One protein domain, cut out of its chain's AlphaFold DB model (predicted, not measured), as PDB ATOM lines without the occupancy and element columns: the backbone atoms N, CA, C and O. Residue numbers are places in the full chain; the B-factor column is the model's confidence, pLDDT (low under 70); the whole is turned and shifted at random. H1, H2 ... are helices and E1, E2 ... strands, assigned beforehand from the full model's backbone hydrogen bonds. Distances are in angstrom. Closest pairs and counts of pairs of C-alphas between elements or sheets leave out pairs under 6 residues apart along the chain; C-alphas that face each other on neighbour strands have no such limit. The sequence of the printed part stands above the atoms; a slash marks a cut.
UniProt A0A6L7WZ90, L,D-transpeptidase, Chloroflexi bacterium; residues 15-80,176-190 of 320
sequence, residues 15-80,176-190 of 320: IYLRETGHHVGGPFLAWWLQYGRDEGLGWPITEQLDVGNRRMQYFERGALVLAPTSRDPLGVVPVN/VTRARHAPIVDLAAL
ATOM      1  N   ILE A  15      -6.517  17.752 -43.034       92.31
ATOM      2  CA  ILE A  15      -5.672  16.763 -42.352       92.31
ATOM      3  C   ILE A  15      -5.012  17.409 -41.139       92.31
ATOM      4  O   ILE A  15      -4.863  18.630 -41.098       92.31
ATOM      5  N   TYR A  16      -4.599  16.591 -40.175       92.62
ATOM      6  CA  TYR A  16      -3.768  17.003 -39.046       92.62
ATOM      7  C   TYR A  16      -2.410  16.318 -39.114       92.62
ATOM      8  O   TYR A  16      -2.338  15.088 -39.196       92.62
ATOM      9  N   LEU A  17      -1.349  17.112 -39.049       90.19
ATOM     10  CA  LEU A  17       0.028  16.641 -39.091       90.19
ATOM     11  C   LEU A  17       0.544  16.548 -37.664       90.19
ATOM     12  O   LEU A  17       0.643  17.554 -36.960       90.19
ATOM     13  N   ARG A  18       0.838  15.331 -37.207       88.81
ATOM     14  CA  ARG A  18       1.248  15.102 -35.814       88.81
ATOM     15  C   ARG A  18       2.631  15.691 -35.542       88.81
ATOM     16  O   ARG A  18       2.902  16.110 -34.424       88.81
ATOM     17  N   GLU A  19       3.469  15.717 -36.566       85.62
ATOM     18  CA  GLU A  19       4.849  16.189 -36.569       85.62
ATOM     19  C   GLU A  19       4.929  17.674 -36.209       85.62
ATOM     20  O   GLU A  19       5.846  18.092 -35.506       85.62
ATOM     21  N   THR A  20       3.946  18.458 -36.657       91.62
ATOM     22  CA  THR A  20       3.886  19.907 -36.426       91.62
ATOM     23  C   THR A  20       2.827  20.303 -35.410       91.62
ATOM     24  O   THR A  20       2.902  21.377 -34.824       91.62
ATOM     25  N   GLY A  21       1.822  19.451 -35.201       92.81
ATOM     26  CA  GLY A  21       0.656  19.775 -34.392       92.81
ATOM     27  C   GLY A  21      -0.314  20.747 -35.068       92.81
ATOM     28  O   GLY A  21      -1.111  21.369 -34.364       92.81
ATOM     29  N   HIS A  22      -0.260  20.869 -36.399       94.38
ATOM     30  CA  HIS A  22      -1.089  21.784 -37.186       94.38
ATOM     31  C   HIS A  22      -1.942  21.074 -38.234       94.38
ATOM     32  O   HIS A  22      -1.617  19.983 -38.715       94.38
ATOM     33  N   HIS A  23      -3.035  21.723 -38.625       94.81
ATOM     34  CA  HIS A  23      -3.874  21.272 -39.726       94.81
ATOM     35  C   HIS A  23      -3.506  21.940 -41.040       94.81
ATOM     36  O   HIS A  23      -3.080  23.087 -41.060       94.81
ATOM     37  N   VAL A  24      -3.801  21.282 -42.157       94.06
ATOM     38  CA  VAL A  24      -3.920  21.948 -43.460       94.06
ATOM     39  C   VAL A  24      -5.277  21.574 -44.043       94.06
ATOM     40  O   VAL A  24      -5.646  20.398 -44.047       94.06
ATOM     41  N   GLY A  25      -6.044  22.573 -44.487       93.44
ATOM     42  CA  GLY A  25      -7.450  22.404 -44.866       93.44
ATOM     43  C   GLY A  25      -7.869  23.132 -46.142       93.44
ATOM     44  O   GLY A  25      -7.233  24.093 -46.580       93.44
ATOM     45  N   GLY A  26      -8.961  22.668 -46.741       91.56
ATOM     46  CA  GLY A  26      -9.614  23.260 -47.902       91.56
ATOM     47  C   GLY A  26      -8.674  23.451 -49.103       91.56
ATOM     48  O   GLY A  26      -7.847  22.584 -49.393       91.56
ATOM     49  N   PRO A  27      -8.762  24.593 -49.807       88.00
ATOM     50  CA  PRO A  27      -7.893  24.887 -50.944       88.00
ATOM     51  C   PRO A  27      -6.394  24.904 -50.610       88.00
ATOM     52  O   PRO A  27      -5.581  24.540 -51.458       88.00
ATOM     53  N   PHE A  28      -6.008  25.278 -49.383       92.12
ATOM     54  CA  PHE A  28      -4.599  25.248 -48.972       92.12
ATOM     55  C   PHE A  28      -4.073  23.824 -48.878       92.12
ATOM     56  O   PHE A  28      -2.929  23.597 -49.249       92.12
ATOM     57  N   LEU A  29      -4.900  22.866 -48.446       90.62
ATOM     58  CA  LEU A  29      -4.519  21.455 -48.435       90.62
ATOM     59  C   LEU A  29      -4.253  20.952 -49.849       90.62
ATOM     60  O   LEU A  29      -3.213  20.346 -50.092       90.62
ATOM     61  N   ALA A  30      -5.165  21.238 -50.779       80.94
ATOM     62  CA  ALA A  30      -5.001  20.854 -52.177       80.94
ATOM     63  C   ALA A  30      -3.717  21.451 -52.773       80.94
ATOM     64  O   ALA A  30      -2.931  20.727 -53.378       80.94
ATOM     65  N   TRP A  31      -3.467  22.742 -52.540       84.31
ATOM     66  CA  TRP A  31      -2.267  23.411 -53.035       84.31
ATOM     67  C   TRP A  31      -0.995  22.852 -52.384       84.31
ATOM     68  O   TRP A  31      -0.015  22.551 -53.059       84.31
ATOM     69  N   TRP A  32      -0.997  22.691 -51.061       84.88
ATOM     70  CA  TRP A  32       0.178  22.276 -50.304       84.88
ATOM     71  C   TRP A  32       0.581  20.826 -50.578       84.88
ATOM     72  O   TRP A  32       1.767  20.562 -50.765       84.88
ATOM     73  N   LEU A  33      -0.382  19.908 -50.699       76.56
ATOM     74  CA  LEU A  33      -0.100  18.541 -51.149       76.56
ATOM     75  C   LEU A  33       0.502  18.517 -52.556       76.56
ATOM     76  O   LEU A  33       1.298  17.635 -52.855       76.56
ATOM     77  N   GLN A  34       0.128  19.479 -53.403       68.38
ATOM     78  CA  GLN A  34       0.551  19.528 -54.793       68.38
ATOM     79  C   GLN A  34       1.924  20.186 -55.000       68.38
ATOM     80  O   GLN A  34       2.663  19.749 -55.873       68.38
ATOM     81  N   TYR A  35       2.275  21.219 -54.229       66.12
ATOM     82  CA  TYR A  35       3.487  22.021 -54.483       66.12
ATOM     83  C   TYR A  35       4.292  22.383 -53.230       66.12
ATOM     84  O   TYR A  35       5.363  22.983 -53.322       66.12
ATOM     85  N   GLY A  36       3.739  22.131 -52.046       65.88
ATOM     86  CA  GLY A  36       4.161  22.775 -50.807       65.88
ATOM     87  C   GLY A  36       4.873  21.879 -49.801       65.88
ATOM     88  O   GLY A  36       5.347  22.431 -48.815       65.88
ATOM     89  N   ARG A  37       4.968  20.559 -50.029       74.44
ATOM     90  CA  ARG A  37       5.561  19.587 -49.083       74.44
ATOM     91  C   ARG A  37       7.082  19.786 -48.878       74.44
ATOM     92  O   ARG A  37       7.606  20.876 -49.095       74.44
ATOM     93  N   ASP A  38       7.795  18.746 -48.448       59.47
ATOM     94  CA  ASP A  38       9.166  18.792 -47.916       59.47
ATOM     95  C   ASP A  38      10.183  19.546 -48.762       59.47
ATOM     96  O   ASP A  38      10.998  20.282 -48.204       59.47
ATOM     97  N   GLU A  39      10.100  19.454 -50.088       61.53
ATOM     98  CA  GLU A  39      10.972  20.228 -50.962       61.53
ATOM     99  C   GLU A  39      10.423  21.617 -51.271       61.53
ATOM    100  O   GLU A  39      11.235  22.486 -51.493       61.53
ATOM    101  N   GLY A  40       9.121  21.908 -51.176       74.06
ATOM    102  CA  GLY A  40       8.482  23.196 -51.509       74.06
ATOM    103  C   GLY A  40       8.447  24.232 -50.373       74.06
ATOM    104  O   GLY A  40       9.455  24.877 -50.079       74.06
ATOM    105  N   LEU A  41       7.286  24.417 -49.734       84.88
ATOM    106  CA  LEU A  41       7.095  25.330 -48.593       84.88
ATOM    107  C   LEU A  41       7.521  24.710 -47.253       84.88
ATOM    108  O   LEU A  41       7.776  25.449 -46.298       84.88
ATOM    109  N   GLY A  42       7.615  23.382 -47.190       87.25
ATOM    110  CA  GLY A  42       7.869  22.638 -45.966       87.25
ATOM    111  C   GLY A  42       6.615  22.492 -45.111       87.25
ATOM    112  O   GLY A  42       5.480  22.606 -45.581       87.25
ATOM    113  N   TRP A  43       6.834  22.226 -43.834       91.44
ATOM    114  CA  TRP A  43       5.781  21.884 -42.886       91.44
ATOM    115  C   TRP A  43       4.936  23.102 -42.466       91.44
ATOM    116  O   TRP A  43       5.476  24.208 -42.379       91.44
ATOM    117  N   PRO A  44       3.618  22.959 -42.209       95.06
ATOM    118  CA  PRO A  44       2.815  24.049 -41.661       95.06
ATOM    119  C   PRO A  44       3.270  24.378 -40.242       95.06
ATOM    120  O   PRO A  44       3.496  23.481 -39.430       95.06
ATOM    121  N   ILE A  45       3.352  25.672 -39.953       96.81
ATOM    122  CA  ILE A  45       3.775  26.208 -38.652       96.81
ATOM    123  C   ILE A  45       2.688  27.064 -37.990       96.81
ATOM    124  O   ILE A  45       2.901  27.595 -36.909       96.81
ATOM    125  N   THR A  46       1.541  27.249 -38.650       97.38
ATOM    126  CA  THR A  46       0.352  27.901 -38.087       97.38
ATOM    127  C   THR A  46      -0.909  27.173 -38.542       97.38
ATOM    128  O   THR A  46      -0.915  26.505 -39.578       97.38
ATOM    129  N   GLU A  47      -2.021  27.405 -37.843       96.69
ATOM    130  CA  GLU A  47      -3.358  27.192 -38.417       96.69
ATOM    131  C   GLU A  47      -3.656  28.219 -39.523       96.69
ATOM    132  O   GLU A  47      -2.867  29.139 -39.761       96.69
ATOM    133  N   GLN A  48      -4.800  28.095 -40.203       96.06
ATOM    134  CA  GLN A  48      -5.275  29.167 -41.079       96.06
ATOM    135  C   GLN A  48      -5.786  30.343 -40.247       96.06
ATOM    136  O   GLN A  48      -6.709  30.191 -39.448       96.06
ATOM    137  N   LEU A  49      -5.240  31.531 -40.484       94.69
ATOM    138  CA  LEU A  49      -5.576  32.748 -39.752       94.69
ATOM    139  C   LEU A  49      -5.830  33.928 -40.691       94.69
ATOM    140  O   LEU A  49      -5.391  33.933 -41.841       94.69
ATOM    141  N   ASP A  50      -6.521  34.947 -40.192       94.00
ATOM    142  CA  ASP A  50      -6.678  36.211 -40.905       94.00
ATOM    143  C   ASP A  50      -5.523  37.156 -40.543       94.00
ATOM    144  O   ASP A  50      -5.375  37.579 -39.395       94.00
ATOM    145  N   VAL A  51      -4.692  37.495 -41.530       92.38
ATOM    146  CA  VAL A  51      -3.637  38.512 -41.408       92.38
ATOM    147  C   VAL A  51      -4.063  39.730 -42.218       92.38
ATOM    148  O   VAL A  51      -3.964  39.770 -43.449       92.38
ATOM    149  N   GLY A  52      -4.589  40.736 -41.517       89.81
ATOM    150  CA  GLY A  52      -5.309  41.837 -42.151       89.81
ATOM    151  C   GLY A  52      -6.638  41.343 -42.725       89.81
ATOM    152  O   GLY A  52      -7.421  40.720 -42.020       89.81
ATOM    153  N   ASN A  53      -6.895  41.603 -44.006       90.31
ATOM    154  CA  ASN A  53      -8.103  41.158 -44.714       90.31
ATOM    155  C   ASN A  53      -7.894  39.870 -45.530       90.31
ATOM    156  O   ASN A  53      -8.662  39.594 -46.451       90.31
ATOM    157  N   ARG A  54      -6.819  39.126 -45.258       94.00
ATOM    158  CA  ARG A  54      -6.421  37.957 -46.045       94.00
ATOM    159  C   ARG A  54      -6.365  36.725 -45.158       94.00
ATOM    160  O   ARG A  54      -5.630  36.715 -44.174       94.00
ATOM    161  N   ARG A  55      -7.076  35.674 -45.568       95.44
ATOM    162  CA  ARG A  55      -6.948  34.335 -44.989       95.44
ATOM    163  C   ARG A  55      -5.633  33.725 -45.462       95.44
ATOM    164  O   ARG A  55      -5.410  33.616 -46.670       95.44
ATOM    165  N   MET A  56      -4.765  33.371 -44.523       97.00
ATOM    166  CA  MET A  56      -3.401  32.915 -44.778       97.00
ATOM    167  C   MET A  56      -3.041  31.715 -43.907       97.00
ATOM    168  O   MET A  56      -3.627  31.501 -42.848       97.00
ATOM    169  N   GLN A  57      -2.051  30.948 -44.349       97.94
ATOM    170  CA  GLN A  57      -1.403  29.922 -43.543       97.94
ATOM    171  C   GLN A  57       0.098  29.949 -43.792       97.94
ATOM    172  O   GLN A  57       0.530  30.051 -44.943       97.94
ATOM    173  N   TYR A  58       0.876  29.872 -42.717       97.62
ATOM    174  CA  TYR A  58       2.328  29.900 -42.771       97.62
ATOM    175  C   TYR A  58       2.894  28.484 -42.672       97.62
ATOM    176  O   TYR A  58       2.401  27.627 -41.936       97.62
ATOM    177  N   PHE A  59       3.956  28.274 -43.435       96.50
ATOM    178  CA  PHE A  59       4.766  27.066 -43.513       96.50
ATOM    179  C   PHE A  59       6.218  27.447 -43.221       96.50
ATOM    180  O   PHE A  59       6.537  28.629 -43.134       96.50
ATOM    181  N   GLU A  60       7.123  26.488 -43.077       95.00
ATOM    182  CA  GLU A  60       8.515  26.782 -42.717       95.00
ATOM    183  C   GLU A  60       9.174  27.823 -43.639       95.00
ATOM    184  O   GLU A  60       9.791  28.775 -43.161       95.00
ATOM    185  N   ARG A  61       9.032  27.675 -44.961       92.69
ATOM    186  CA  ARG A  61       9.733  28.509 -45.957       92.69
ATOM    187  C   ARG A  61       8.867  29.565 -46.625       92.69
ATOM    188  O   ARG A  61       9.393  30.442 -47.297       92.69
ATOM    189  N   GLY A  62       7.559  29.550 -46.402       94.56
ATOM    190  CA  GLY A  62       6.681  30.544 -47.005       94.56
ATOM    191  C   GLY A  62       5.285  30.561 -46.412       94.56
ATOM    192  O   GLY A  62       5.036  30.017 -45.344       94.56
ATOM    193  N   ALA A  63       4.361  31.202 -47.113       96.94
ATOM    194  CA  ALA A  63       2.961  31.246 -46.721       96.94
ATOM    195  C   ALA A  63       2.061  31.145 -47.951       96.94
ATOM    196  O   ALA A  63       2.454  31.528 -49.056       96.94
ATOM    197  N   LEU A  64       0.844  30.659 -47.734       95.06
ATOM    198  CA  LEU A  64      -0.236  30.651 -48.712       95.06
ATOM    199  C   LEU A  64      -1.286  31.685 -48.339       95.06
ATOM    200  O   LEU A  64      -1.529  31.944 -47.159       95.06
ATOM    201  N   VAL A  65      -1.913  32.264 -49.358       96.19
ATOM    202  CA  VAL A  65      -3.034  33.187 -49.203       96.19
ATOM    203  C   VAL A  65      -4.169  32.808 -50.139       96.19
ATOM    204  O   VAL A  65      -3.948  32.431 -51.292       96.19
ATOM    205  N   LEU A  66      -5.398  32.929 -49.637       93.12
ATOM    206  CA  LEU A  66      -6.588  32.782 -50.460       93.12
ATOM    207  C   LEU A  66      -6.730  34.019 -51.358       93.12
ATOM    208  O   LEU A  66      -6.831  35.149 -50.879       93.12
ATOM    209  N   ALA A  67      -6.745  33.796 -52.666       90.25
ATOM    210  CA  ALA A  67      -6.881  34.800 -53.710       90.25
ATOM    211  C   ALA A  67      -7.949  34.348 -54.727       90.25
ATOM    212  O   ALA A  67      -7.606  33.820 -55.788       90.25
ATOM    213  N   PRO A  68      -9.249  34.572 -54.443       76.38
ATOM    214  CA  PRO A  68     -10.353  34.105 -55.293       76.38
ATOM    215  C   PRO A  68     -10.346  34.685 -56.711       76.38
ATOM    216  O   PRO A  68     -10.936  34.119 -57.622       76.38
ATOM    217  N   THR A  69      -9.688  35.830 -56.901       79.75
ATOM    218  CA  THR A  69      -9.526  36.496 -58.199       79.75
ATOM    219  C   THR A  69      -8.261  36.064 -58.943       79.75
ATOM    220  O   THR A  69      -7.979  36.581 -60.026       79.75
ATOM    221  N   SER A  70      -7.465  35.155 -58.370       76.62
ATOM    222  CA  SER A  70      -6.278  34.626 -59.037       76.62
ATOM    223  C   SER A  70      -6.660  33.706 -60.198       76.62
ATOM    224  O   SER A  70      -7.764  33.173 -60.267       76.62
ATOM    225  N   ARG A  71      -5.721  33.516 -61.129       69.19
ATOM    226  CA  ARG A  71      -5.865  32.543 -62.224       69.19
ATOM    227  C   ARG A  71      -5.601  31.102 -61.773       69.19
ATOM    228  O   ARG A  71      -5.714  30.196 -62.592       69.19
ATOM    229  N   ASP A  72      -5.206  30.901 -60.514       66.38
ATOM    230  CA  ASP A  72      -5.014  29.573 -59.948       66.38
ATOM    231  C   ASP A  72      -6.392  28.913 -59.737       66.38
ATOM    232  O   ASP A  72      -7.253  29.521 -59.094       66.38
ATOM    233  N   PRO A  73      -6.640  27.697 -60.257       64.50
ATOM    234  CA  PRO A  73      -7.939  27.036 -60.130       64.50
ATOM    235  C   PRO A  73      -8.378  26.761 -58.685       64.50
ATOM    236  O   PRO A  73      -9.572  26.601 -58.438       64.50
ATOM    237  N   LEU A  74      -7.439  26.693 -57.736       71.31
ATOM    238  CA  LEU A  74      -7.735  26.532 -56.311       71.31
ATOM    239  C   LEU A  74      -8.006  27.881 -55.633       71.31
ATOM    240  O   LEU A  74      -8.441  27.911 -54.483       71.31
ATOM    241  N   GLY A  75      -7.753  29.001 -56.317       81.62
ATOM    242  CA  GLY A  75      -7.835  30.332 -55.731       81.62
ATOM    243  C   GLY A  75      -6.798  30.537 -54.627       81.62
ATOM    244  O   GLY A  75      -7.063  31.271 -53.678       81.62
ATOM    245  N   VAL A  76      -5.644  29.870 -54.708       85.88
ATOM    246  CA  VAL A  76      -4.572  29.921 -53.705       85.88
ATOM    247  C   VAL A  76      -3.283  30.342 -54.380       85.88
ATOM    248  O   VAL A  76      -2.919  29.811 -55.424       85.88
ATOM    249  N   VAL A  77      -2.569  31.288 -53.773       86.25
ATOM    250  CA  VAL A  77      -1.268  31.727 -54.282       86.25
ATOM    251  C   VAL A  77      -0.232  31.792 -53.158       86.25
ATOM    252  O   VAL A  77      -0.578  32.140 -52.023       86.25
ATOM    253  N   PRO A  78       1.045  31.496 -53.446       89.56
ATOM    254  CA  PRO A  78       2.134  31.766 -52.517       89.56
ATOM    255  C   PRO A  78       2.325  33.259 -52.273       89.56
ATOM    256  O   PRO A  78       2.131  34.093 -53.158       89.56
ATOM    257  N   VAL A  79       2.742  33.593 -51.060       93.62
ATOM    258  CA  VAL A  79       2.908  34.974 -50.616       93.62
ATOM    259  C   VAL A  79       4.322  35.456 -50.919       93.62
ATOM    260  O   VAL A  79       5.298  34.774 -50.613       93.62
ATOM    261  N   ASN A  80       4.441  36.670 -51.460       93.94
ATOM    262  CA  ASN A  80       5.726  37.323 -51.710       93.94
ATOM    263  C   ASN A  80       6.368  37.816 -50.402       93.94
ATOM    264  O   ASN A  80       6.207  38.978 -50.023       93.94
ATOM    265  N   VAL A 176      -1.870  22.822 -31.906       93.81
ATOM    266  CA  VAL A 176      -3.300  22.877 -31.576       93.81
ATOM    267  C   VAL A 176      -3.886  21.488 -31.367       93.81
ATOM    268  O   VAL A 176      -3.360  20.474 -31.831       93.81
ATOM    269  N   THR A 177      -5.030  21.431 -30.683       93.38
ATOM    270  CA  THR A 177      -5.791  20.183 -30.568       93.38
ATOM    271  C   THR A 177      -6.420  19.827 -31.910       93.38
ATOM    272  O   THR A 177      -7.065  20.660 -32.548       93.38
ATOM    273  N   ARG A 178      -6.265  18.564 -32.315       93.50
ATOM    274  CA  ARG A 178      -6.818  18.023 -33.560       93.50
ATOM    275  C   ARG A 178      -8.337  18.213 -33.649       93.50
ATOM    276  O   ARG A 178      -9.078  17.738 -32.783       93.50
ATOM    277  N   ALA A 179      -8.810  18.787 -34.751       91.25
ATOM    278  CA  ALA A 179     -10.220  18.830 -35.109       91.25
ATOM    279  C   ALA A 179     -10.757  17.415 -35.380       91.25
ATOM    280  O   ALA A 179     -10.125  16.609 -36.059       91.25
ATOM    281  N   ARG A 180     -11.945  17.084 -34.851       90.00
ATOM    282  CA  ARG A 180     -12.488  15.709 -34.902       90.00
ATOM    283  C   ARG A 180     -12.626  15.155 -36.323       90.00
ATOM    284  O   ARG A 180     -12.484  13.950 -36.500       90.00
ATOM    285  N   HIS A 181     -12.905  16.015 -37.301       87.12
ATOM    286  CA  HIS A 181     -13.077  15.647 -38.709       87.12
ATOM    287  C   HIS A 181     -11.772  15.580 -39.505       87.12
ATOM    288  O   HIS A 181     -11.798  15.113 -40.639       87.12
ATOM    289  N   ALA A 182     -10.651  16.047 -38.950       91.56
ATOM    290  CA  ALA A 182      -9.361  16.026 -39.622       91.56
ATOM    291  C   ALA A 182      -8.615  14.720 -39.284       91.56
ATOM    292  O   ALA A 182      -8.158  14.554 -38.145       91.56
ATOM    293  N   PRO A 183      -8.490  13.759 -40.220       91.25
ATOM    294  CA  PRO A 183      -7.673  12.575 -40.004       91.25
ATOM    295  C   PRO A 183      -6.208  12.946 -39.769       91.25
ATOM    296  O   PRO A 183      -5.690  13.918 -40.320       91.25
ATOM    297  N   ILE A 184      -5.536  12.124 -38.962       89.19
ATOM    298  CA  ILE A 184      -4.075  12.131 -38.904       89.19
ATOM    299  C   ILE A 184      -3.598  11.364 -40.124       89.19
ATOM    300  O   ILE A 184      -4.004  10.214 -40.304       89.19
ATOM    301  N   VAL A 185      -2.769  11.998 -40.942       75.38
ATOM    302  CA  VAL A 185      -2.201  11.376 -42.135       75.38
ATOM    303  C   VAL A 185      -0.704  11.243 -41.937       75.38
ATOM    304  O   VAL A 185      -0.035  12.223 -41.630       75.38
ATOM    305  N   ASP A 186      -0.201  10.024 -42.102       70.19
ATOM    306  CA  ASP A 186       1.229   9.787 -42.239       70.19
ATOM    307  C   ASP A 186       1.643  10.250 -43.640       70.19
ATOM    308  O   ASP A 186       1.308   9.614 -44.639       70.19
ATOM    309  N   LEU A 187       2.309  11.401 -43.724       66.31
ATOM    310  CA  LEU A 187       2.757  11.915 -45.016       66.31
ATOM    311  C   LEU A 187       3.910  11.109 -45.601       66.31
ATOM    312  O   LEU A 187       4.022  11.068 -46.823       66.31
ATOM    313  N   ALA A 188       4.722  10.444 -44.773       59.50
ATOM    314  CA  ALA A 188       5.735   9.525 -45.277       59.50
ATOM    315  C   ALA A 188       5.075   8.315 -45.956       59.50
ATOM    316  O   ALA A 188       5.628   7.764 -46.896       59.50
ATOM    317  N   ALA A 189       3.853   7.951 -45.554       56.94
ATOM    318  CA  ALA A 189       3.039   6.974 -46.274       56.94
ATOM    319  C   ALA A 189       2.361   7.539 -47.544       56.94
ATOM    320  O   ALA A 189       1.880   6.760 -48.366       56.94
ATOM    321  N   LEU A 190       2.296   8.868 -47.720       55.75
ATOM    322  CA  LEU A 190       1.830   9.503 -48.965       55.75
ATOM    323  C   LEU A 190       2.935   9.657 -50.013       55.75
ATOM    324  O   LEU A 190       2.619   9.956 -51.164       55.75
TER     325      LEU A 190
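This is residues 15 to 80 and 176 to 190 of the 320 residues of the protein "L,D-transpeptidase" of Chloroflexi bacterium (UniProt A0A6L7WZ90). A twisted four-strand sheet, E3 to E6, has one short helix, H1, packed on one face over E5 and E6, while a small hairpin, E1 and E2, leads straight into that helix and lies beside it. The long link of residues 37 to 48 loops past the helix's end and comes back between E2 and the sheet, and residues 182 to 184 of the final unnamed stretch pack along E1. The printed part has 81 residues, with elements in the order E1, E2, H1, E3, E4, E5, E6; under half of the residues are in named elements, and the class is mixed, helices and strands. Both sheets are antiparallel, the larger in the order E3, E4, E5, E6. The whole is compact, with a radius of gyration of the C-alphas of 12.2 A and spans of 32 by 24 by 21 A.

E1, residues 15 to 17, and E2, residues 22 to 25, form a hairpin with a tight link; N 17 and O 22 are 2.9 A apart, within hydrogen-bond range. H1, residues 26 to 36, follows E2 with no residue between; the closest C-alphas of E1 and H1, Ile 15 and Leu 29, are 7.8 A apart. Every O i to N i+4 pair in H1 is within hydrogen-bond range. E3, residues 49 to 51, E4, residues 54 to 58, E5, residues 63 to 66, and E6, residues 76 to 78, form a meander, each strand the antiparallel neighbour of the one before. E4 is staggered: it pairs with E3 over residues 54 to 56 and with E5 over 56 to 58. Within hydrogen-bond range are N 56 and O 49 at 2.8 A, N 64 and O 57 at 2.9 A, and N 65 and O 77 at 3.0 A. From edge to edge the strands' lines turn by 119 degrees. H1 is on this sheet in two layers, the helix on one face, at a height over the sheet of 9.3 A. It lies over E5 and E6, only just slantwise to the strands, at 30.3 degrees to E6 on the local plane. The closest C-alphas of H1 and E6, Pro 27 and Val 76, are 6.6 A apart. E2 and E4 are only just apart, at 8.4 A.

C-alpha 15, where E1 begins, is at (-5.672, 16.763, -42.352). H1 measures 14.1 A from C-alpha 26 at (-9.614, 23.260, -47.902) to C-alpha 36. E4 measures 12.3 A, E5 10.4 A and E2 10.0 A. E6 ends at C-alpha 78, (2.134, 31.766, -52.517).

The C-alphas farthest apart are those of Gly 52 and Ala 189, 36.1 A. Residues 81 to 175 are not printed, and C-alphas 80 and 176 are 26.4 A apart across this cut. The link from H1 to E3 is long, with 12 residues. Mean pLDDT of the printed part is 85.8; it is under 70 at residues 34 to 36, 38 to 39, 71 to 73 and 187 to 190.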